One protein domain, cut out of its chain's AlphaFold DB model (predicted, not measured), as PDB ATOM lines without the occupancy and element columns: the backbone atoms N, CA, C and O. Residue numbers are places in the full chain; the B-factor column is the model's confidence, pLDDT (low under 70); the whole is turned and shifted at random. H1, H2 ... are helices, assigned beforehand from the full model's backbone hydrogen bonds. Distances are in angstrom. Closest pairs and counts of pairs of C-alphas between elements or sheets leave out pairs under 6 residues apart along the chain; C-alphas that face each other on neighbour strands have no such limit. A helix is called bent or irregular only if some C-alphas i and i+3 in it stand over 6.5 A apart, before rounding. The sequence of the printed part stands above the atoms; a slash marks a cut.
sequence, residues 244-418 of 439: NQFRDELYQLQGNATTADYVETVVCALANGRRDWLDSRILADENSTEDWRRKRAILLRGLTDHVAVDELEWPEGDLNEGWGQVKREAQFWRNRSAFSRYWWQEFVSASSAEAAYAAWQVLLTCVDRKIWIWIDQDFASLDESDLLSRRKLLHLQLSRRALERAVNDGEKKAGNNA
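What this domain is: This is residues 244 to 418 of the 439 residues of an uncharacterized protein of Burkholderia cepacia ATCC 25416 (UniProt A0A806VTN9). Two groups of helices sit at the two ends of one long helix, H5, which runs like a spine through both. H4 packs along its first part, with H3, H2 and then H1 beyond; H6 packs along its last part, with H7 and H8a also at that end, and H8b folds back toward H2. The 175 printed residues hold eight named helices, H1 to H8 in chain order, and no named strand, and the class is all helix. The whole is compact, with a radius of gyration of the C-alphas of 17.7 A, and spans 57 by 39 by 27 A.

Where its parts are: Begin with the longest helix by residues, H8, residues 387 to 415, assigned as one helix by its hydrogen bonds but bent: C-alphas 398 and 401 are 7.6 A apart. Find C-alpha 387 at (92.261, 105.005, 141.443), where arm H8a, residues 387 to 398, begins; arm H8b, residues 401 to 415, runs 20.6 A to C-alpha 415 at (83.243, 141.945, 152.749). H5, residues 323 to 349, is 38.8 A long. H6 is residues 353 to 366, 20.4 A; H7, residues 371 to 380, 14.5 A, is irregular, with C-alphas 373 and 376 7.3 A apart. H4 is residues 291 to 304, 20.1 A; H3, 275 to 286, 16.3 A; H2, 259 to 271, 17.9 A. H1, residues 244 to 252, 12.2 A, begins at C-alpha 244 (78.187, 145.489, 124.316).

How they stand to each other: H8a and H8b stand at a steep tilt of 61 degrees. H8b touches H6, closest C-alphas Leu 364 and Ala 406, 5.5 A. H8a is close to H6 but not clearly touching, Ala 353 to Leu 388, 6.7 A between C-alphas. H5 and H6 form a hairpin and touch, closest C-alphas Phe 347 and Ala 356, 4.5 A. H5 touches H4 at a shallow tilt of 12 degrees, the same way, closest C-alphas Gly 302 and Ala 330, 4.1 A. H2 is the hub; it touches H4, closest C-alphas Val 263 and Leu 303, 7.1 A, and only just touches H1, H3 and H7, each with 3 pairs of C-alphas within 8 A. H1 and H5 are apart. Every O i to N i+4 pair is within hydrogen-bond range in H1, H2, H3, H4, H5, H8a and H8b; H6 has 8 of 10 and H7 4 of 6.

The domain as a whole: The C-alphas of Thr 289 and Leu 387, the two farthest apart, are 57.0 A apart. The printed part has no cut, and the link from H4 to H5, residues 305 to 322, is long. Look for pLDDT under 70 at residues 253 to 257, 315 to 321 and 413 to 418; the mean of the printed part is 84.9.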
ATOM      1  N   ASN A 244      76.967 144.842 123.832       94.00
ATOM      2  CA  ASN A 244      78.187 145.489 124.316       94.00
ATOM      3  C   ASN A 244      77.874 146.756 125.112       94.00
ATOM      4  O   ASN A 244      78.446 146.942 126.181       94.00
ATOM      5  N   GLN A 245      76.926 147.575 124.646       93.81
ATOM      6  CA  GLN A 245      76.427 148.705 125.423       93.81
ATOM      7  C   GLN A 245      75.846 148.234 126.759       93.81
ATOM      8  O   GLN A 245      76.156 148.810 127.794       93.81
ATOM      9  N   PHE A 246      75.062 147.156 126.755       94.50
ATOM     10  CA  PHE A 246      74.485 146.620 127.980       94.50
ATOM     11  C   PHE A 246      75.543 146.058 128.946       94.50
ATOM     12  O   PHE A 246      75.463 146.290 130.148       94.50
ATOM     13  N   ARG A 247      76.592 145.396 128.442       94.31
ATOM     14  CA  ARG A 247      77.763 145.017 129.253       94.31
ATOM     15  C   ARG A 247      78.443 146.241 129.858       94.31
ATOM     16  O   ARG A 247      78.820 146.202 131.024       94.31
ATOM     17  N   ASP A 248      78.591 147.316 129.087       91.62
ATOM     18  CA  ASP A 248      79.187 148.562 129.567       91.62
ATOM     19  C   ASP A 248      78.286 149.244 130.627       91.62
ATOM     20  O   ASP A 248      78.809 149.796 131.592       91.62
ATOM     21  N   GLU A 249      76.952 149.149 130.523       90.69
ATOM     22  CA  GLU A 249      76.013 149.575 131.579       90.69
ATOM     23  C   GLU A 249      76.220 148.775 132.874       90.69
ATOM     24  O   GLU A 249      76.327 149.361 133.954       90.69
ATOM     25  N   LEU A 250      76.331 147.445 132.770       89.06
ATOM     26  CA  LEU A 250      76.603 146.571 133.916       89.06
ATOM     27  C   LEU A 250      77.992 146.819 134.512       89.06
ATOM     28  O   LEU A 250      78.155 146.718 135.718       89.06
ATOM     29  N   TYR A 251      78.983 147.179 133.697       88.56
ATOM     30  CA  TYR A 251      80.329 147.520 134.160       88.56
ATOM     31  C   TYR A 251      80.381 148.843 134.920       88.56
ATOM     32  O   TYR A 251      81.137 148.992 135.884       88.56
ATOM     33  N   GLN A 252      79.624 149.840 134.456       83.06
ATOM     34  CA  GLN A 252      79.671 151.168 135.049       83.06
ATOM     35  C   GLN A 252      79.208 151.145 136.507       83.06
ATOM     36  O   GLN A 252      79.810 151.886 137.285       83.06
ATOM     37  N   LEU A 253      78.264 150.243 136.842       68.81
ATOM     38  CA  LEU A 253      77.568 150.073 138.126       68.81
ATOM     39  C   LEU A 253      77.077 151.409 138.730       68.81
ATOM     40  O   LEU A 253      77.443 152.506 138.314       68.81
ATOM     41  N   GLN A 254      76.153 151.362 139.687       64.00
ATOM     42  CA  GLN A 254      75.692 152.596 140.333       64.00
ATOM     43  C   GLN A 254      76.746 153.140 141.311       64.00
ATOM     44  O   GLN A 254      77.663 152.432 141.719       64.00
ATOM     45  N   GLY A 255      76.628 154.412 141.710       55.88
ATOM     46  CA  GLY A 255      77.593 155.067 142.611       55.88
ATOM     47  C   GLY A 255      77.755 154.404 143.990       55.88
ATOM     48  O   GLY A 255      78.693 154.724 144.708       55.88
ATOM     49  N   ASN A 256      76.873 153.468 144.346       59.81
ATOM     50  CA  ASN A 256      76.902 152.649 145.560       59.81
ATOM     51  C   ASN A 256      77.421 151.215 145.328       59.81
ATOM     52  O   ASN A 256      77.216 150.359 146.184       59.81
ATOM     53  N   ALA A 257      78.062 150.940 144.190       69.88
ATOM     54  CA  ALA A 257      78.632 149.630 143.898       69.88
ATOM     55  C   ALA A 257      79.674 149.214 144.942       69.88
ATOM     56  O   ALA A 257      80.594 149.969 145.285       69.88
ATOM     57  N   THR A 258      79.544 147.980 145.405       76.06
ATOM     58  CA  THR A 258      80.443 147.329 146.351       76.06
ATOM     59  C   THR A 258      81.487 146.484 145.621       76.06
ATOM     60  O   THR A 258      81.359 146.173 144.436       76.06
ATOM     61  N   THR A 259      82.524 146.050 146.341       79.69
ATOM     62  CA  THR A 259      83.489 145.067 145.825       79.69
ATOM     63  C   THR A 259      82.790 143.804 145.340       79.69
ATOM     64  O   THR A 259      83.177 143.246 144.318       79.69
ATOM     65  N   ALA A 260      81.753 143.360 146.057       81.12
ATOM     66  CA  ALA A 260      81.007 142.155 145.719       81.12
ATOM     67  C   ALA A 260      80.347 142.267 144.335       81.12
ATOM     68  O   ALA A 260      80.436 141.326 143.550       81.12
ATOM     69  N   ASP A 261      79.794 143.434 143.992       82.94
ATOM     70  CA  ASP A 261      79.181 143.668 142.677       82.94
ATOM     71  C   ASP A 261      80.216 143.573 141.537       82.94
ATOM     72  O   ASP A 261      79.959 143.004 140.468       82.94
ATOM     73  N   TYR A 262      81.433 144.073 141.776       86.69
ATOM     74  CA  TYR A 262      82.542 143.922 140.831       86.69
ATOM     75  C   TYR A 262      83.057 142.483 140.760       86.69
ATOM     76  O   TYR A 262      83.367 142.017 139.665       86.69
ATOM     77  N   VAL A 263      83.107 141.752 141.879       87.06
ATOM     78  CA  VAL A 263      83.454 140.320 141.891       87.06
ATOM     79  C   VAL A 263      82.475 139.532 141.020       87.06
ATOM     80  O   VAL A 263      82.923 138.743 140.191       87.06
ATOM     81  N   GLU A 264      81.166 139.766 141.143       88.75
ATOM     82  CA  GLU A 264      80.159 139.104 140.301       88.75
ATOM     83  C   GLU A 264      80.370 139.414 138.817       88.75
ATOM     84  O   GLU A 264      80.418 138.497 137.995       88.75
ATOM     85  N   THR A 265      80.591 140.684 138.474       90.69
ATOM     86  CA  THR A 265      80.850 141.103 137.087       90.69
ATOM     87  C   THR A 265      82.113 140.446 136.520       90.69
ATOM     88  O   THR A 265      82.094 139.925 135.401       90.69
ATOM     89  N   VAL A 266      83.205 140.418 137.292       91.94
ATOM     90  CA  VAL A 266      84.466 139.767 136.906       91.94
ATOM     91  C   VAL A 266      84.259 138.266 136.715       91.94
ATOM     92  O   VAL A 266      84.692 137.715 135.703       91.94
ATOM     93  N   VAL A 267      83.570 137.602 137.644       91.12
ATOM     94  CA  VAL A 267      83.254 136.171 137.546       91.12
ATOM     95  C   VAL A 267      82.438 135.887 136.287       91.12
ATOM     96  O   VAL A 267      82.811 134.995 135.527       91.12
ATOM     97  N   CYS A 268      81.383 136.657 136.008       93.00
ATOM     98  CA  CYS A 268      80.571 136.472 134.806       93.00
ATOM     99  C   CYS A 268      81.377 136.687 133.519       93.00
ATOM    100  O   CYS A 268      81.238 135.895 132.583       93.00
ATOM    101  N   ALA A 269      82.233 137.709 133.461       93.75
ATOM    102  CA  ALA A 269      83.076 137.961 132.298       93.75
ATOM    103  C   ALA A 269      84.094 136.831 132.078       93.75
ATOM    104  O   ALA A 269      84.200 136.305 130.970       93.75
ATOM    105  N   LEU A 270      84.810 136.415 133.127       92.56
ATOM    106  CA  LEU A 270      85.829 135.368 133.040       92.56
ATOM    107  C   LEU A 270      85.223 133.991 132.736       92.56
ATOM    108  O   LEU A 270      85.732 133.298 131.857       92.56
ATOM    109  N   ALA A 271      84.123 133.623 133.397       91.19
ATOM    110  CA  ALA A 271      83.436 132.347 133.187       91.19
ATOM    111  C   ALA A 271      82.937 132.169 131.745       91.19
ATOM    112  O   ALA A 271      82.857 131.048 131.253       91.19
ATOM    113  N   ASN A 272      82.621 133.272 131.061       92.69
ATOM    114  CA  ASN A 272      82.133 133.270 129.683       92.69
ATOM    115  C   ASN A 272      83.206 133.716 128.664       92.69
ATOM    116  O   ASN A 272      82.872 134.130 127.555       92.69
ATOM    117  N   GLY A 273      84.496 133.676 129.025       91.69
ATOM    118  CA  GLY A 273      85.599 133.936 128.089       91.69
ATOM    119  C   GLY A 273      85.711 135.386 127.596       91.69
ATOM    120  O   GLY A 273      86.267 135.637 126.531       91.69
ATOM    121  N   ARG A 274      85.193 136.366 128.345       94.50
ATOM    122  CA  ARG A 274      85.210 137.801 127.998       94.50
ATOM    123  C   ARG A 274      86.344 138.570 128.690       94.50
ATOM    124  O   ARG A 274      86.174 139.738 129.039       94.50
ATOM    125  N   ARG A 275      87.506 137.927 128.875       93.12
ATOM    126  CA  ARG A 275      88.699 138.546 129.483       93.12
ATOM    127  C   ARG A 275      89.172 139.767 128.691       93.12
ATOM    128  O   ARG A 275      89.298 140.829 129.281       93.12
ATOM    129  N   ASP A 276      89.297 139.656 127.371       93.62
ATOM    130  CA  ASP A 276      89.760 140.767 126.520       93.62
ATOM    131  C   ASP A 276      88.859 142.008 126.628       93.62
ATOM    132  O   ASP A 276      89.331 143.147 126.661       93.62
ATOM    133  N   TRP A 277      87.538 141.796 126.717       93.94
ATOM    134  CA  TRP A 277      86.589 142.883 126.953       93.94
ATOM    135  C   TRP A 277      86.861 143.545 128.309       93.94
ATOM    136  O   TRP A 277      87.000 144.765 128.363       93.94
ATOM    137  N   LEU A 278      87.004 142.756 129.376       94.50
ATOM    138  CA  LEU A 278      87.252 143.264 130.724       94.50
ATOM    139  C   LEU A 278      88.583 144.028 130.802       94.50
ATOM    140  O   LEU A 278      88.605 145.163 131.276       94.50
ATOM    141  N   ASP A 279      89.656 143.471 130.240       95.25
ATOM    142  CA  ASP A 279      90.985 144.089 130.206       95.25
ATOM    143  C   ASP A 279      90.968 145.438 129.471       95.25
ATOM    144  O   ASP A 279      91.595 146.401 129.921       95.25
ATOM    145  N   SER A 280      90.193 145.554 128.385       94.94
ATOM    146  CA  SER A 280      90.038 146.825 127.664       94.94
ATOM    147  C   SER A 280      89.356 147.914 128.505       94.94
ATOM    148  O   SER A 280      89.686 149.094 128.377       94.94
ATOM    149  N   ARG A 281      88.410 147.536 129.376       94.69
ATOM    150  CA  ARG A 281      87.664 148.463 130.247       94.69
ATOM    151  C   ARG A 281      88.499 148.882 131.445       94.69
ATOM    152  O   ARG A 281      88.518 150.067 131.775       94.69
ATOM    153  N   ILE A 282      89.256 147.945 132.012       94.62
ATOM    154  CA  ILE A 282      90.251 148.242 133.041       94.62
ATOM    155  C   ILE A 282      91.276 149.241 132.491       94.62
ATOM    156  O   ILE A 282      91.490 150.279 133.107       94.62
ATOM    157  N   LEU A 283      91.822 149.010 131.293       95.94
ATOM    158  CA  LEU A 283      92.778 149.933 130.668       95.94
ATOM    159  C   LEU A 283      92.179 151.325 130.396       95.94
ATOM    160  O   LEU A 283      92.856 152.343 130.556       95.94
ATOM    161  N   ALA A 284      90.910 151.404 129.987       94.19
ATOM    162  CA  ALA A 284      90.227 152.685 129.806       94.19
ATOM    163  C   ALA A 284      90.072 153.448 131.134       94.19
ATOM    164  O   ALA A 284      90.239 154.668 131.174       94.19
ATOM    165  N   ASP A 285      89.791 152.734 132.223       93.44
ATOM    166  CA  ASP A 285      89.690 153.304 133.563       93.44
ATOM    167  C   ASP A 285      91.047 153.723 134.144       93.44
ATOM    168  O   ASP A 285      91.121 154.757 134.810       93.44
ATOM    169  N   GLU A 286      92.122 152.982 133.858       93.94
ATOM    170  CA  GLU A 286      93.503 153.346 134.222       93.94
ATOM    171  C   GLU A 286      93.904 154.694 133.612       93.94
ATOM    172  O   GLU A 286      94.526 155.522 134.276       93.94
ATOM    173  N   ASN A 287      93.495 154.932 132.363       95.38
ATOM    174  CA  ASN A 287      93.798 156.152 131.614       95.38
ATOM    175  C   ASN A 287      92.797 157.297 131.858       95.38
ATOM    176  O   ASN A 287      92.910 158.363 131.250       95.38
ATOM    177  N   SER A 288      91.804 157.097 132.725       91.19
ATOM    178  CA  SER A 288      90.784 158.099 133.015       91.19
ATOM    179  C   SER A 288      91.315 159.219 133.915       91.19
ATOM    180  O   SER A 288      92.037 158.986 134.885       91.19
ATOM    181  N   THR A 289      90.866 160.451 133.674       90.88
ATOM    182  CA  THR A 289      91.124 161.587 134.574       90.88
ATOM    183  C   THR A 289      90.402 161.428 135.915       90.88
ATOM    184  O   THR A 289      90.931 161.824 136.953       90.88
ATOM    185  N   GLU A 290      89.236 160.780 135.909       86.75
ATOM    186  CA  GLU A 290      88.413 160.522 137.095       86.75
ATOM    187  C   GLU A 290      89.098 159.583 138.105       86.75
ATOM    188  O   GLU A 290      89.391 158.425 137.792       86.75
ATOM    189  N   ASP A 291      89.295 160.055 139.340       84.94
ATOM    190  CA  ASP A 291      89.934 159.292 140.428       84.94
ATOM    191  C   ASP A 291      89.223 157.966 140.720       84.94
ATOM    192  O   ASP A 291      89.867 156.942 140.947       84.94
ATOM    193  N   TRP A 292      87.890 157.969 140.715       82.69
ATOM    194  CA  TRP A 292      87.097 156.784 141.036       82.69
ATOM    195  C   TRP A 292      87.255 155.680 139.982       82.69
ATOM    196  O   TRP A 292      87.306 154.505 140.338       82.69
ATOM    197  N   ARG A 293      87.414 156.041 138.698       87.44
ATOM    198  CA  ARG A 293      87.689 155.075 137.623       87.44
ATOM    199  C   ARG A 293      89.066 154.458 137.796       87.44
ATOM    200  O   ARG A 293      89.189 153.240 137.797       87.44
ATOM    201  N   ARG A 294      90.083 155.277 138.070       89.31
ATOM    202  CA  ARG A 294      91.440 154.780 138.342       89.31
ATOM    203  C   ARG A 294      91.500 153.871 139.575       89.31
ATOM    204  O   ARG A 294      92.187 152.854 139.548       89.31
ATOM    205  N   LYS A 295      90.751 154.178 140.639       86.69
ATOM    206  CA  LYS A 295      90.606 153.287 141.807       86.69
ATOM    207  C   LYS A 295      89.917 151.970 141.440       86.69
ATOM    208  O   LYS A 295      90.414 150.907 141.806       86.69
ATOM    209  N   ARG A 296      88.817 152.025 140.680       88.62
ATOM    210  CA  ARG A 296      88.132 150.831 140.168       88.62
ATOM    211  C   ARG A 296      89.072 149.951 139.344       88.62
ATOM    212  O   ARG A 296      89.094 148.745 139.558       88.62
ATOM    213  N   ALA A 297      89.885 150.538 138.468       91.50
ATOM    214  CA  ALA A 297      90.881 149.797 137.702       91.50
ATOM    215  C   ALA A 297      91.872 149.032 138.592       91.50
ATOM    216  O   ALA A 297      92.083 147.844 138.366       91.50
ATOM    217  N   ILE A 298      92.428 149.671 139.632       90.06
ATOM    218  CA  ILE A 298      93.345 149.007 140.579       90.06
ATOM    219  C   ILE A 298      92.677 147.784 141.214       90.06
ATOM    220  O   ILE A 298      93.269 146.705 141.245       90.06
ATOM    221  N   LEU A 299      91.439 147.935 141.692       89.06
ATOM    222  CA  LEU A 299      90.681 146.828 142.273       89.06
ATOM    223  C   LEU A 299      90.464 145.692 141.265       89.06
ATOM    224  O   LEU A 299      90.715 144.529 141.576       89.06
ATOM    225  N   LEU A 300      90.007 146.027 140.058       91.50
ATOM    226  CA  LEU A 300      89.699 145.047 139.021       91.50
ATOM    227  C   LEU A 300      90.942 144.303 138.525       91.50
ATOM    228  O   LEU A 300      90.844 143.103 138.267       91.50
ATOM    229  N   ARG A 301      92.115 144.949 138.464       91.88
ATOM    230  CA  ARG A 301      93.399 144.260 138.240       91.88
ATOM    231  C   ARG A 301      93.646 143.203 139.309       91.88
ATOM    232  O   ARG A 301      93.858 142.041 138.985       91.88
ATOM    233  N   GLY A 302      93.475 143.564 140.581       89.94
ATOM    234  CA  GLY A 302      93.589 142.611 141.688       89.94
ATOM    235  C   GLY A 302      92.627 141.417 141.593       89.94
ATOM    236  O   GLY A 302      92.955 140.315 142.023       89.94
ATOM    237  N   LEU A 303      91.450 141.607 140.994       89.25
ATOM    238  CA  LEU A 303      90.457 140.546 140.793       89.25
ATOM    239  C   LEU A 303      90.726 139.652 139.569       89.25
ATOM    240  O   LEU A 303      90.199 138.535 139.517       89.25
ATOM    241  N   THR A 304      91.498 140.129 138.588       89.25
ATOM    242  CA  THR A 304      91.659 139.498 137.262       89.25
ATOM    243  C   THR A 304      93.052 138.940 136.989       89.25
ATOM    244  O   THR A 304      93.162 137.983 136.204       89.25
ATOM    245  N   ASP A 305      94.080 139.515 137.610       81.94
ATOM    246  CA  ASP A 305      95.475 139.121 137.447       81.94
ATOM    247  C   ASP A 305      95.716 137.708 137.987       81.94
ATOM    248  O   ASP A 305      95.243 137.326 139.062       81.94
ATOM    249  N   HIS A 306      96.510 136.943 137.239       77.19
ATOM    250  CA  HIS A 306      97.040 135.655 137.675       77.19
ATOM    251  C   HIS A 306      98.525 135.818 137.919       77.19
ATOM    252  O   HIS A 306      99.269 136.108 136.986       77.19
ATOM    253  N   VAL A 307      98.940 135.645 139.168       84.69
ATOM    254  CA  VAL A 307     100.336 135.799 139.577       84.69
ATOM    255  C   VAL A 307     100.774 134.552 140.316       84.69
ATOM    256  O   VAL A 307      99.982 133.949 141.047       84.69
ATOM    257  N   ALA A 308     102.010 134.134 140.067       86.94
ATOM    258  CA  ALA A 308     102.584 132.974 140.722       86.94
ATOM    259  C   ALA A 308     102.813 133.263 142.216       86.94
ATOM    260  O   ALA A 308     102.978 134.411 142.630       86.94
ATOM    261  N   VAL A 309     102.768 132.223 143.054       87.75
ATOM    262  CA  VAL A 309     102.827 132.385 144.520       87.75
ATOM    263  C   VAL A 309     104.158 132.996 144.987       87.75
ATOM    264  O   VAL A 309     104.194 133.704 145.991       87.75
ATOM    265  N   ASP A 310     105.239 132.751 144.254       86.44
ATOM    266  CA  ASP A 310     106.585 133.287 144.481       86.44
ATOM    267  C   ASP A 310     106.739 134.769 144.105       86.44
ATOM    268  O   ASP A 310     107.658 135.429 144.587       86.44
ATOM    269  N   GLU A 311     105.813 135.311 143.314       87.44
ATOM    270  CA  GLU A 311     105.779 136.715 142.883       87.44
ATOM    271  C   GLU A 311     104.772 137.556 143.691       87.44
ATOM    272  O   GLU A 311     104.441 138.688 143.321       87.44
ATOM    273  N   LEU A 312     104.224 137.005 144.781       86.31
ATOM    274  CA  LEU A 312     103.233 137.707 145.590       86.31
ATOM    275  C   LEU A 312     103.874 138.793 146.448       86.31
ATOM    276  O   LEU A 312     104.762 138.549 147.264       86.31
ATOM    277  N   GLU A 313     103.322 139.992 146.320       83.12
ATOM    278  CA  GLU A 313     103.612 141.110 147.202       83.12
ATOM    279  C   GLU A 313     102.644 141.087 148.385       83.12
ATOM    280  O   GLU A 313     101.430 140.903 148.228       83.12
ATOM    281  N   TRP A 314     103.170 141.288 149.590       77.81
ATOM    282  CA  TRP A 314     102.331 141.447 150.770       77.81
ATOM    283  C   TRP A 314     101.854 142.895 150.879       77.81
ATOM    284  O   TRP A 314     102.580 143.808 150.491       77.81
ATOM    285  N   PRO A 315     100.643 143.141 151.407       69.19
ATOM    286  CA  PRO A 315     100.184 144.505 151.583       69.19
ATOM    287  C   PRO A 315     101.058 145.260 152.586       69.19
ATOM    288  O   PRO A 315     101.056 144.945 153.776       69.19
ATOM    289  N   GLU A 316     101.776 146.271 152.102       66.31
ATOM    290  CA  GLU A 316     102.640 147.155 152.887       66.31
ATOM    291  C   GLU A 316     102.083 148.592 152.896       66.31
ATOM    292  O   GLU A 316     101.534 149.062 151.898       66.31
ATOM    293  N   GLY A 317     102.236 149.311 154.018       60.44
ATOM    294  CA  GLY A 317     101.924 150.745 154.138       60.44
ATOM    295  C   GLY A 317     100.842 151.121 155.161       60.44
ATOM    296  O   GLY A 317     100.064 150.284 155.620       60.44
ATOM    297  N   ASP A 318     100.809 152.411 155.522       57.75
ATOM    298  CA  ASP A 318      99.835 152.993 156.456       57.75
ATOM    299  C   ASP A 318      98.406 153.008 155.888       57.75
ATOM    300  O   ASP A 318      98.190 153.148 154.681       57.75
ATOM    301  N   LEU A 319      97.419 152.927 156.791       58.97
ATOM    302  CA  LEU A 319      95.965 152.929 156.543       58.97
ATOM    303  C   LEU A 319      95.419 154.279 156.029       58.97
ATOM    304  O   LEU A 319      94.338 154.708 156.425       58.97
ATOM    305  N   ASN A 320      96.153 154.976 155.167       56.28
ATOM    306  CA  ASN A 320      95.705 156.252 154.626       56.28
ATOM    307  C   ASN A 320      94.441 156.067 153.772       56.28
ATOM    308  O   ASN A 320      94.376 155.204 152.885       56.28
ATOM    309  N   GLU A 321      93.445 156.908 154.049       65.94
ATOM    310  CA  GLU A 321      92.115 156.857 153.448       65.94
ATOM    311  C   GLU A 321      92.177 156.980 151.912       65.94
ATOM    312  O   GLU A 321      92.902 157.798 151.338       65.94
ATOM    313  N   GLY A 322      91.405 156.145 151.214       70.88
ATOM    314  CA  GLY A 322      91.229 156.214 149.764       70.88
ATOM    315  C   GLY A 322      92.139 155.279 148.963       70.88
ATOM    316  O   GLY A 322      91.719 154.191 148.593       70.88
ATOM    317  N   TRP A 323      93.352 155.708 148.595       79.44
ATOM    318  CA  TRP A 323      94.185 154.967 147.624       79.44
ATOM    319  C   TRP A 323      94.954 153.785 148.222       79.44
ATOM    320  O   TRP A 323      95.070 152.749 147.568       79.44
ATOM    321  N   GLY A 324      95.479 153.927 149.445       78.38
ATOM    322  CA  GLY A 324      96.186 152.839 150.130       78.38
ATOM    323  C   GLY A 324      95.258 151.654 150.395       78.38
ATOM    324  O   GLY A 324      95.620 150.504 150.158       78.38
ATOM    325  N   GLN A 325      94.015 151.951 150.772       79.00
ATOM    326  CA  GLN A 325      92.980 150.950 150.996       79.00
ATOM    327  C   GLN A 325      92.625 150.155 149.734       79.00
ATOM    328  O   GLN A 325      92.647 148.928 149.773       79.00
ATOM    329  N   VAL A 326      92.375 150.832 148.607       81.88
ATOM    330  CA  VAL A 326      92.060 150.168 147.326       81.88
ATOM    331  C   VAL A 326      93.210 149.270 146.866       81.88
ATOM    332  O   VAL A 326      92.977 148.150 146.421       81.88
ATOM    333  N   LYS A 327      94.463 149.726 147.003       84.56
ATOM    334  CA  LYS A 327      95.646 148.917 146.660       84.56
ATOM    335  C   LYS A 327      95.761 147.672 147.535       84.56
ATOM    336  O   LYS A 327      95.988 146.584 147.015       84.56
ATOM    337  N   ARG A 328      95.552 147.824 148.844       83.31
ATOM    338  CA  ARG A 328      95.559 146.706 149.791       83.31
ATOM    339  C   ARG A 328      94.458 145.696 149.486       83.31
ATOM    340  O   ARG A 328      94.704 144.494 149.551       83.31
ATOM    341  N   GLU A 329      93.260 146.166 149.161       83.31
ATOM    342  CA  GLU A 329      92.144 145.301 148.785       83.31
ATOM    343  C   GLU A 329      92.432 144.555 147.475       83.31
ATOM    344  O   GLU A 329      92.276 143.336 147.417       83.31
ATOM    345  N   ALA A 330      92.948 145.249 146.458       87.62
ATOM    346  CA  ALA A 330      93.381 144.632 145.207       87.62
ATOM    347  C   ALA A 330      94.447 143.544 145.435       87.62
ATOM    348  O   ALA A 330      94.315 142.436 144.918       87.62
ATOM    349  N   GLN A 331      95.468 143.825 146.253       87.69
ATOM    350  CA  GLN A 331      96.505 142.854 146.624       87.69
ATOM    351  C   GLN A 331      95.929 141.662 147.392       87.69
ATOM    352  O   GLN A 331      96.284 140.521 147.112       87.69
ATOM    353  N   PHE A 332      95.005 141.894 148.329       86.19
ATOM    354  CA  PHE A 332      94.330 140.814 149.047       86.19
ATOM    355  C   PHE A 332      93.620 139.859 148.080       86.19
ATOM    356  O   PHE A 332      93.816 138.643 148.164       86.19
ATOM    357  N   TRP A 333      92.831 140.394 147.145       86.62
ATOM    358  CA  TRP A 333      92.116 139.586 146.158       86.62
ATOM    359  C   TRP A 333      93.055 138.856 145.199       86.62
ATOM    360  O   TRP A 333      92.836 137.671 144.931       86.62
ATOM    361  N   ARG A 334      94.124 139.524 144.756       89.56
ATOM    362  CA  ARG A 334      95.163 138.940 143.899       89.56
ATOM    363  C   ARG A 334      95.848 137.767 144.587       89.56
ATOM    364  O   ARG A 334      95.855 136.661 144.050       89.56
ATOM    365  N   ASN A 335      96.337 137.972 145.809       89.56
ATOM    366  CA  ASN A 335      97.025 136.939 146.582       89.56
ATOM    367  C   ASN A 335      96.083 135.770 146.888       89.56
ATOM    368  O   ASN A 335      96.464 134.612 146.737       89.56
ATOM    369  N   ARG A 336      94.826 136.053 147.259       88.62
ATOM    370  CA  ARG A 336      93.818 135.012 147.497       88.62
ATOM    371  C   ARG A 336      93.571 134.171 146.244       88.62
ATOM    372  O   ARG A 336      93.560 132.948 146.334       88.62
ATOM    373  N   SER A 337      93.408 134.815 145.089       89.69
ATOM    374  CA  SER A 337      93.229 134.136 143.802       89.69
ATOM    375  C   SER A 337      94.431 133.256 143.446       89.69
ATOM    376  O   SER A 337      94.252 132.112 143.030       89.69
ATOM    377  N   ALA A 338      95.652 133.750 143.664       91.50
ATOM    378  CA  ALA A 338      96.881 132.996 143.427       91.50
ATOM    379  C   ALA A 338      96.994 131.760 144.334       91.50
ATOM    380  O   ALA A 338      97.233 130.659 143.842       91.50
ATOM    381  N   PHE A 339      96.750 131.911 145.642       92.38
ATOM    382  CA  PHE A 339      96.759 130.781 146.577       92.38
ATOM    383  C   PHE A 339      95.667 129.760 146.263       92.38
ATOM    384  O   PHE A 339      95.937 128.561 146.285       92.38
ATOM    385  N   SER A 340      94.460 130.230 145.939       92.75
ATOM    386  CA  SER A 340      93.362 129.397 145.453       92.75
ATOM    387  C   SER A 340      93.850 128.559 144.263       92.75
ATOM    388  O   SER A 340      93.855 127.328 144.359       92.75
ATOM    389  N   ARG A 341      94.375 129.203 143.200       91.62
ATOM    390  CA  ARG A 341      94.921 128.550 141.987       91.62
ATOM    391  C   ARG A 341      95.984 127.515 142.282       91.62
ATOM    392  O   ARG A 341      95.854 126.375 141.836       91.62
ATOM    393  N   TYR A 342      96.969 127.899 143.071       93.50
ATOM    394  CA  TYR A 342      98.085 127.045 143.434       93.50
ATOM    395  C   TYR A 342      97.629 125.791 144.189       93.50
ATOM    396  O   TYR A 342      97.887 124.677 143.742       93.50
ATOM    397  N   TRP A 343      96.884 125.936 145.290       94.88
ATOM    398  CA  TRP A 343      96.520 124.786 146.128       94.88
ATOM    399  C   TRP A 343      95.514 123.841 145.475       94.88
ATOM    400  O   TRP A 343      95.514 122.642 145.756       94.88
ATOM    401  N   TRP A 344      94.681 124.352 144.573       93.31
ATOM    402  CA  TRP A 344      93.868 123.501 143.715       93.31
ATOM    403  C   TRP A 344      94.718 122.708 142.720       93.31
ATOM    404  O   TRP A 344      94.509 121.506 142.572       93.31
ATOM    405  N   GLN A 345      95.700 123.339 142.070       92.75
ATOM    406  CA  GLN A 345      96.611 122.627 141.171       92.75
ATOM    407  C   GLN A 345      97.412 121.558 141.916       92.75
ATOM    408  O   GLN A 345      97.498 120.441 141.418       92.75
ATOM    409  N   GLU A 346      97.895 121.845 143.128       94.56
ATOM    410  CA  GLU A 346      98.551 120.860 144.000       94.56
ATOM    411  C   GLU A 346      97.622 119.687 144.356       94.56
ATOM    412  O   GLU A 346      98.040 118.531 144.352       94.56
ATOM    413  N   PHE A 347      96.334 119.944 144.612       93.56
ATOM    414  CA  PHE A 347      95.349 118.878 144.825       93.56
ATOM    415  C   PHE A 347      95.182 117.994 143.579       93.56
ATOM    416  O   PHE A 347      95.189 116.759 143.675       93.56
ATOM    417  N   VAL A 348      95.044 118.614 142.405       90.94
ATOM    418  CA  VAL A 348      94.858 117.919 141.124       90.94
ATOM    419  C   VAL A 348      96.104 117.107 140.761       90.94
ATOM    420  O   VAL A 348      95.977 115.920 140.460       90.94
ATOM    421  N   SER A 349      97.301 117.683 140.883       91.31
ATOM    422  CA  SER A 349      98.576 117.077 140.472       91.31
ATOM    423  C   SER A 349      99.178 116.099 141.489       91.31
ATOM    424  O   SER A 349     100.047 115.306 141.125       91.31
ATOM    425  N   ALA A 350      98.715 116.105 142.747       93.00
ATOM    426  CA  ALA A 350      99.259 115.258 143.806       93.00
ATOM    427  C   ALA A 350      99.302 113.770 143.421       93.00
ATOM    428  O   ALA A 350      98.289 113.186 143.030       93.00
ATOM    429  N   SER A 351     100.457 113.136 143.622       92.25
ATOM    430  CA  SER A 351     100.695 111.717 143.325       92.25
ATOM    431  C   SER A 351     100.321 110.766 144.468       92.25
ATOM    432  O   SER A 351     100.357 109.548 144.293       92.25
ATOM    433  N   SER A 352      99.945 111.297 145.636       93.38
ATOM    434  CA  SER A 352      99.507 110.515 146.795       93.38
ATOM    435  C   SER A 352      98.206 111.060 147.389       93.38
ATOM    436  O   SER A 352      97.862 112.236 147.226       93.38
ATOM    437  N   ALA A 353      97.469 110.198 148.095       91.88
ATOM    438  CA  ALA A 353      96.223 110.582 148.755       91.88
ATOM    439  C   ALA A 353      96.465 111.574 149.903       91.88
ATOM    440  O   ALA A 353      95.663 112.481 150.113       91.88
ATOM    441  N   GLU A 354      97.577 111.424 150.621       93.62
ATOM    442  CA  GLU A 354      97.992 112.299 151.716       93.62
ATOM    443  C   GLU A 354      98.318 113.702 151.201       93.62
ATOM    444  O   GLU A 354      97.817 114.679 151.754       93.62
ATOM    445  N   ALA A 355      99.097 113.801 150.117       93.38
ATOM    446  CA  ALA A 355      99.436 115.077 149.492       93.38
ATOM    447  C   ALA A 355      98.185 115.783 148.951       93.38
ATOM    448  O   ALA A 355      97.979 116.965 149.225       93.38
ATOM    449  N   ALA A 356      97.301 115.041 148.274       92.31
ATOM    450  CA  ALA A 356      96.030 115.576 147.798       92.31
ATOM    451  C   ALA A 356      95.175 116.086 148.969       92.31
ATOM    452  O   ALA A 356      94.699 117.219 148.958       92.31
ATOM    453  N   TYR A 357      95.012 115.287 150.025       92.56
ATOM    454  CA  TYR A 357      94.221 115.692 151.183       92.56
ATOM    455  C   TYR A 357      94.806 116.925 151.888       92.56
ATOM    456  O   TYR A 357      94.052 117.829 152.245       92.56
ATOM    457  N   ALA A 358      96.129 116.995 152.053       94.25
ATOM    458  CA  ALA A 358      96.797 118.155 152.637       94.25
ATOM    459  C   ALA A 358      96.563 119.422 151.799       94.25
ATOM    460  O   ALA A 358      96.118 120.432 152.346       94.25
ATOM    461  N   ALA A 359      96.769 119.347 150.480       94.31
ATOM    462  CA  ALA A 359      96.512 120.456 149.562       94.31
ATOM    463  C   ALA A 359      95.049 120.922 149.625       94.31
ATOM    464  O   ALA A 359      94.781 122.120 149.711       94.31
ATOM    465  N   TRP A 360      94.099 119.983 149.694       93.75
ATOM    466  CA  TRP A 360      92.678 120.288 149.864       93.75
ATOM    467  C   TRP A 360      92.384 121.049 151.164       93.75
ATOM    468  O   TRP A 360      91.632 122.022 151.152       93.75
ATOM    469  N   GLN A 361      92.969 120.638 152.295       94.31
ATOM    470  CA  GLN A 361      92.756 121.345 153.563       94.31
ATOM    471  C   GLN A 361      93.292 122.778 153.512       94.31
ATOM    472  O   GLN A 361      92.622 123.690 153.997       94.31
ATOM    473  N   VAL A 362      94.457 122.999 152.890       95.00
ATOM    474  CA  VAL A 362      95.002 124.354 152.726       95.00
ATOM    475  C   VAL A 362      94.143 125.179 151.767       95.00
ATOM    476  O   VAL A 362      93.821 126.330 152.079       95.00
ATOM    477  N   LEU A 363      93.678 124.586 150.664       94.38
ATOM    478  CA  LEU A 363      92.763 125.229 149.722       94.38
ATOM    479  C   LEU A 363      91.527 125.793 150.434       94.38
ATOM    480  O   LEU A 363      91.208 126.965 150.257       94.38
ATOM    481  N   LEU A 364      90.872 125.020 151.309       91.88
ATOM    482  CA  LEU A 364      89.678 125.480 152.035       91.88
ATOM    483  C   LEU A 364      89.912 126.739 152.894       91.88
ATOM    484  O   LEU A 364      88.954 127.422 153.251       91.88
ATOM    485  N   THR A 365      91.158 127.088 153.222       90.62
ATOM    486  CA  THR A 365      91.471 128.314 153.979       90.62
ATOM    487  C   THR A 365      91.597 129.561 153.096       90.62
ATOM    488  O   THR A 365      91.341 130.680 153.552       90.62
ATOM    489  N   CYS A 366      91.955 129.381 151.823       89.56
ATOM    490  CA  CYS A 366      92.328 130.460 150.907       89.56
ATOM    491  C   CYS A 366      91.481 130.516 149.628       89.56
ATOM    492  O   CYS A 366      91.634 131.451 148.850       89.56
ATOM    493  N   VAL A 367      90.560 129.571 149.430       91.12
ATOM    494  CA  VAL A 367      89.788 129.437 148.195       91.12
ATOM    495  C   VAL A 367      88.921 130.651 147.884       91.12
ATOM    496  O   VAL A 367      88.221 131.193 148.741       91.12
ATOM    497  N   ASP A 368      88.935 131.074 146.633       89.00
ATOM    498  CA  ASP A 368      88.122 132.178 146.146       89.00
ATOM    499  C   ASP A 368      86.996 131.682 145.226       89.00
ATOM    500  O   ASP A 368      87.061 130.583 144.671       89.00
ATOM    501  N   ARG A 369      85.956 132.503 145.044       87.88
ATOM    502  CA  ARG A 369      84.782 132.152 144.231       87.88
ATOM    503  C   ARG A 369      85.128 131.842 142.776       87.88
ATOM    504  O   ARG A 369      84.421 131.054 142.153       87.88
ATOM    505  N   LYS A 370      86.232 132.368 142.233       88.38
ATOM    506  CA  LYS A 370      86.650 132.028 140.871       88.38
ATOM    507  C   LYS A 370      86.956 130.544 140.718       88.38
ATOM    508  O   LYS A 370      86.921 130.118 139.572       88.38
ATOM    509  N   ILE A 371      87.190 129.757 141.787       89.62
ATOM    510  CA  ILE A 371      87.426 128.295 141.711       89.62
ATOM    511  C   ILE A 371      86.451 127.569 140.784       89.62
ATOM    512  O   ILE A 371      86.845 126.726 139.982       89.62
ATOM    513  N   TRP A 372      85.185 127.975 140.816       87.94
ATOM    514  CA  TRP A 372      84.120 127.379 140.018       87.94
ATOM    515  C   TRP A 372      84.271 127.578 138.503       87.94
ATOM    516  O   TRP A 372      83.603 126.891 137.743       87.94
ATOM    517  N   ILE A 373      85.143 128.482 138.047       87.00
ATOM    518  CA  ILE A 373      85.406 128.718 136.618       87.00
ATOM    519  C   ILE A 373      86.318 127.627 136.023       87.00
ATOM    520  O   ILE A 373      86.235 127.328 134.836       87.00
ATOM    521  N   TRP A 374      87.193 127.031 136.833       84.50
ATOM    522  CA  TRP A 374      88.285 126.153 136.384       84.50
ATOM    523  C   TRP A 374      88.167 124.739 136.934       84.50
ATOM    524  O   TRP A 374      88.719 123.822 136.333       84.50
ATOM    525  N   ILE A 375      87.410 124.549 138.019       85.00
ATOM    526  CA  ILE A 375      87.228 123.246 138.654       85.00
ATOM    527  C   ILE A 375      86.784 122.188 137.636       85.00
ATOM    528  O   ILE A 375      87.463 121.180 137.487       85.00
ATOM    529  N   ASP A 376      85.738 122.457 136.851       77.31
ATOM    530  CA  ASP A 376      85.189 121.489 135.893       77.31
ATOM    531  C   ASP A 376      86.145 121.206 134.722       77.31
ATOM    532  O   ASP A 376      86.235 120.072 134.256       77.31
ATOM    533  N   GLN A 377      86.899 122.217 134.274       78.00
ATOM    534  CA  GLN A 377      87.880 122.074 133.192       78.00
ATOM    535  C   GLN A 377      89.058 121.199 133.623       78.00
ATOM    536  O   GLN A 377      89.428 120.258 132.921       78.00
ATOM    537  N   ASP A 378      89.616 121.477 134.802       81.12
ATOM    538  CA  ASP A 378      90.721 120.699 135.353       81.12
ATOM    539  C   ASP A 378      90.255 119.279 135.720       81.12
ATOM    540  O   ASP A 378      91.003 118.317 135.550       81.12
ATOM    541  N   PHE A 379      88.999 119.109 136.146       75.38
ATOM    542  CA  PHE A 379      88.422 117.788 136.407       75.38
ATOM    543  C   PHE A 379      88.245 116.939 135.157       75.38
ATOM    544  O   PHE A 379      88.555 115.750 135.201       75.38
ATOM    545  N   ALA A 380      87.785 117.524 134.052       74.00
ATOM    546  CA  ALA A 380      87.641 116.808 132.787       74.00
ATOM    547  C   ALA A 380      88.983 116.267 132.254       74.00
ATOM    548  O   ALA A 380      88.991 115.385 131.399       74.00
ATOM    549  N   SER A 381      90.110 116.782 132.759       76.50
ATOM    550  CA  SER A 381      91.454 116.321 132.404       76.50
ATOM    551  C   SER A 381      91.966 115.135 133.237       76.50
ATOM    552  O   SER A 381      92.992 114.553 132.885       76.50
ATOM    553  N   LEU A 382      91.276 114.761 134.324       78.94
ATOM    554  CA  LEU A 382      91.675 113.637 135.175       78.94
ATOM    555  C   LEU A 382      91.306 112.289 134.541       78.94
ATOM    556  O   LEU A 382      90.196 112.092 134.054       78.94
ATOM    557  N   ASP A 383      92.227 111.331 134.619       79.12
ATOM    558  CA  ASP A 383      92.009 109.971 134.131       79.12
ATOM    559  C   ASP A 383      91.148 109.168 135.121       79.12
ATOM    560  O   ASP A 383      91.605 108.780 136.197       79.12
ATOM    561  N   GLU A 384      89.892 108.885 134.763       76.06
ATOM    562  CA  GLU A 384      88.978 108.087 135.596       76.06
ATOM    563  C   GLU A 384      89.449 106.640 135.828       76.06
ATOM    564  O   GLU A 384      88.959 105.974 136.752       76.06
ATOM    565  N   SER A 385      90.383 106.141 135.011       78.81
ATOM    566  CA  SER A 385      90.951 104.802 135.174       78.81
ATOM    567  C   SER A 385      91.959 104.719 136.329       78.81
ATOM    568  O   SER A 385      92.133 103.642 136.910       78.81
ATOM    569  N   ASP A 386      92.549 105.849 136.732       89.81
ATOM    570  CA  ASP A 386      93.416 105.940 137.903       89.81
ATOM    571  C   ASP A 386      92.599 105.996 139.210       89.81
ATOM    572  O   ASP A 386      91.690 106.812 139.407       89.81
ATOM    573  N   LEU A 387      92.955 105.126 140.160       89.75
ATOM    574  CA  LEU A 387      92.261 105.005 141.443       89.75
ATOM    575  C   LEU A 387      92.338 106.303 142.260       89.75
ATOM    576  O   LEU A 387      91.370 106.654 142.945       89.75
ATOM    577  N   LEU A 388      93.481 106.996 142.231       89.31
ATOM    578  CA  LEU A 388      93.662 108.236 142.984       89.31
ATOM    579  C   LEU A 388      92.806 109.358 142.385       89.31
ATOM    580  O   LEU A 388      92.087 110.035 143.124       89.31
ATOM    581  N   SER A 389      92.808 109.497 141.064       87.12
ATOM    582  CA  SER A 389      91.969 110.440 140.319       87.12
ATOM    583  C   SER A 389      90.477 110.212 140.581       87.12
ATOM    584  O   SER A 389      89.758 111.145 140.954       87.12
ATOM    585  N   ARG A 390      90.016 108.955 140.561       86.50
ATOM    586  CA  ARG A 390      88.637 108.604 140.946       86.50
ATOM    587  C   ARG A 390      88.308 108.965 142.397       86.50
ATOM    588  O   ARG A 390      87.201 109.419 142.690       86.50
ATOM    589  N   ARG A 391      89.247 108.780 143.329       88.19
ATOM    590  CA  ARG A 391      89.065 109.194 144.732       88.19
ATOM    591  C   ARG A 391      88.965 110.711 144.871       88.19
ATOM    592  O   ARG A 391      88.117 111.166 145.633       88.19
ATOM    593  N   LYS A 392      89.771 111.482 144.134       88.44
ATOM    594  CA  LYS A 392      89.695 112.954 144.106       88.44
ATOM    595  C   LYS A 392      88.330 113.434 143.596       88.44
ATOM    596  O   LYS A 392      87.728 114.303 144.225       88.44
ATOM    597  N   LEU A 393      87.807 112.808 142.537       83.44
ATOM    598  CA  LEU A 393      86.463 113.070 141.999       83.44
ATOM    599  C   LEU A 393      85.365 112.837 143.048       83.44
ATOM    600  O   LEU A 393      84.552 113.724 143.316       83.44
ATOM    601  N   LEU A 394      85.369 111.667 143.695       84.25
ATOM    602  CA  LEU A 394      84.402 111.349 144.752       84.25
ATOM    603  C   LEU A 394      84.537 112.290 145.957       84.25
ATOM    604  O   LEU A 394      83.529 112.732 146.508       84.25
ATOM    605  N   HIS A 395      85.769 112.620 146.355       87.38
ATOM    606  CA  HIS A 395      86.032 113.545 147.458       87.38
ATOM    607  C   HIS A 395      85.422 114.917 147.193       87.38
ATOM    608  O   HIS A 395      84.761 115.456 148.081       87.38
ATOM    609  N   LEU A 396      85.573 115.459 145.980       83.12
ATOM    610  CA  LEU A 396      84.930 116.714 145.604       83.12
ATOM    611  C   LEU A 396      83.407 116.605 145.662       83.12
ATOM    612  O   LEU A 396      82.768 117.452 146.280       83.12
ATOM    613  N   GLN A 397      82.819 115.577 145.045       80.50
ATOM    614  CA  GLN A 397      81.363 115.410 145.015       80.50
ATOM    615  C   GLN A 397      80.771 115.384 146.431       80.50
ATOM    616  O   GLN A 397      79.758 116.034 146.696       80.50
ATOM    617  N   LEU A 398      81.441 114.698 147.361       81.44
ATOM    618  CA  LEU A 398      81.046 114.629 148.769       81.44
ATOM    619  C   LEU A 398      81.354 115.923 149.542       81.44
ATOM    620  O   LEU A 398      80.613 116.289 150.456       81.44
ATOM    621  N   SER A 399      82.420 116.635 149.168       84.44
ATOM    622  CA  SER A 399      82.912 117.834 149.862       84.44
ATOM    623  C   SER A 399      82.483 119.154 149.213       84.44
ATOM    624  O   SER A 399      82.867 120.213 149.710       84.44
ATOM    625  N   ARG A 400      81.653 119.140 148.161       83.69
ATOM    626  CA  ARG A 400      81.221 120.345 147.427       83.69
ATOM    627  C   ARG A 400      80.620 121.400 148.356       83.69
ATOM    628  O   ARG A 400      81.020 122.556 148.317       83.69
ATOM    629  N   ARG A 401      79.779 120.982 149.308       82.25
ATOM    630  CA  ARG A 401      79.211 121.874 150.339       82.25
ATOM    631  C   ARG A 401      80.245 122.463 151.297       82.25
ATOM    632  O   ARG A 401      79.983 123.484 151.925       82.25
ATOM    633  N   ALA A 402      81.357 121.771 151.540       85.06
ATOM    634  CA  ALA A 402      82.444 122.308 152.357       85.06
ATOM    635  C   ALA A 402      83.213 123.380 151.574       85.06
ATOM    636  O   ALA A 402      83.514 124.428 152.136       85.06
ATOM    637  N   LEU A 403      83.433 123.148 150.279       88.00
ATOM    638  CA  LEU A 403      84.038 124.114 149.369       88.00
ATOM    639  C   LEU A 403      83.174 125.378 149.207       88.00
ATOM    640  O   LEU A 403      83.674 126.484 149.386       88.00
ATOM    641  N   GLU A 404      81.869 125.227 148.969       85.62
ATOM    642  CA  GLU A 404      80.908 126.344 148.907       85.62
ATOM    643  C   GLU A 404      80.923 127.181 150.195       85.62
ATOM    644  O   GLU A 404      80.964 128.409 150.151       85.62
ATOM    645  N   ARG A 405      80.944 126.523 151.363       84.94
ATOM    646  CA  ARG A 405      81.060 127.211 152.657       84.94
ATOM    647  C   ARG A 405      82.384 127.954 152.800       84.94
ATOM    648  O   ARG A 405      82.368 129.104 153.216       84.94
ATOM    649  N   ALA A 406      83.501 127.334 152.425       88.00
ATOM    650  CA  ALA A 406      84.819 127.956 152.489       88.00
ATOM    651  C   ALA A 406      84.922 129.216 151.612       88.00
ATOM    652  O   ALA A 406      85.452 130.234 152.064       88.00
ATOM    653  N   VAL A 407      84.358 129.175 150.398       87.88
ATOM    654  CA  VAL A 407      84.237 130.347 149.516       87.88
ATOM    655  C   VAL A 407      83.416 131.443 150.201       87.88
ATOM    656  O   VAL A 407      83.909 132.556 150.382       87.88
ATOM    657  N   ASN A 408      82.206 131.113 150.664       83.06
ATOM    658  CA  ASN A 408      81.296 132.077 151.289       83.06
ATOM    659  C   ASN A 408      81.871 132.703 152.571       83.06
ATOM    660  O   ASN A 408      81.714 133.900 152.805       83.06
ATOM    661  N   ASP A 409      82.541 131.919 153.415       82.44
ATOM    662  CA  ASP A 409      83.160 132.408 154.650       82.44
ATOM    663  C   ASP A 409      84.373 133.301 154.355       82.44
ATOM    664  O   ASP A 409      84.603 134.291 155.055       82.44
ATOM    665  N   GLY A 410      85.135 132.974 153.310       77.06
ATOM    666  CA  GLY A 410      86.226 133.801 152.810       77.06
ATOM    667  C   GLY A 410      85.755 135.169 152.333       77.06
ATOM    668  O   GLY A 410      86.322 136.189 152.723       77.06
ATOM    669  N   GLU A 411      84.684 135.196 151.544       74.38
ATOM    670  CA  GLU A 411      84.110 136.432 151.017       74.38
ATOM    671  C   GLU A 411      83.402 137.258 152.085       74.38
ATOM    672  O   GLU A 411      83.530 138.474 152.066       74.38
ATOM    673  N   LYS A 412      82.734 136.647 153.071       71.12
ATOM    674  CA  LYS A 412      82.182 137.387 154.223       71.12
ATOM    675  C   LYS A 412      83.273 138.081 155.030       71.12
ATOM    676  O   LYS A 412      83.107 139.225 155.434       71.12
ATOM    677  N   LYS A 413      84.404 137.406 155.258       67.62
ATOM    678  CA  LYS A 413      85.562 138.014 155.932       67.62
ATOM    679  C   LYS A 413      86.166 139.146 155.104       67.62
ATOM    680  O   LYS A 413      86.592 140.139 155.682       67.62
ATOM    681  N   ALA A 414      86.192 139.006 153.779       60.94
ATOM    682  CA  ALA A 414      86.629 140.066 152.878       60.94
ATOM    683  C   ALA A 414      85.639 141.244 152.862       60.94
ATOM    684  O   ALA A 414      86.067 142.381 152.990       60.94
ATOM    685  N   GLY A 415      84.334 140.970 152.796       54.59
ATOM    686  CA  GLY A 415      83.243 141.945 152.749       54.59
ATOM    687  C   GLY A 415      83.056 142.728 154.047       54.59
ATOM    688  O   GLY A 415      82.869 143.933 153.995       54.59
ATOM    689  N   ASN A 416      83.222 142.094 155.213       46.47
ATOM    690  CA  ASN A 416      83.238 142.798 156.504       46.47
ATOM    691  C   ASN A 416      84.438 143.754 156.648       46.47
ATOM    692  O   ASN A 416      84.413 144.650 157.484       46.47
ATOM    693  N   ASN A 417      85.494 143.539 155.856       47.22
ATOM    694  CA  ASN A 417      86.658 144.419 155.769       47.22
ATOM    695  C   ASN A 417      86.596 145.351 154.544       47.22
ATOM    696  O   ASN A 417      87.434 146.247 154.424       47.22
ATOM    697  N   ALA A 418      85.645 145.125 153.632       45.41
ATOM    698  CA  ALA A 418      85.416 145.956 152.467       45.41
ATOM    699  C   ALA A 418      84.633 147.188 152.917       45.41
ATOM    700  O   ALA A 418      83.654 147.103 153.654       45.41
TER     701      ALA A 418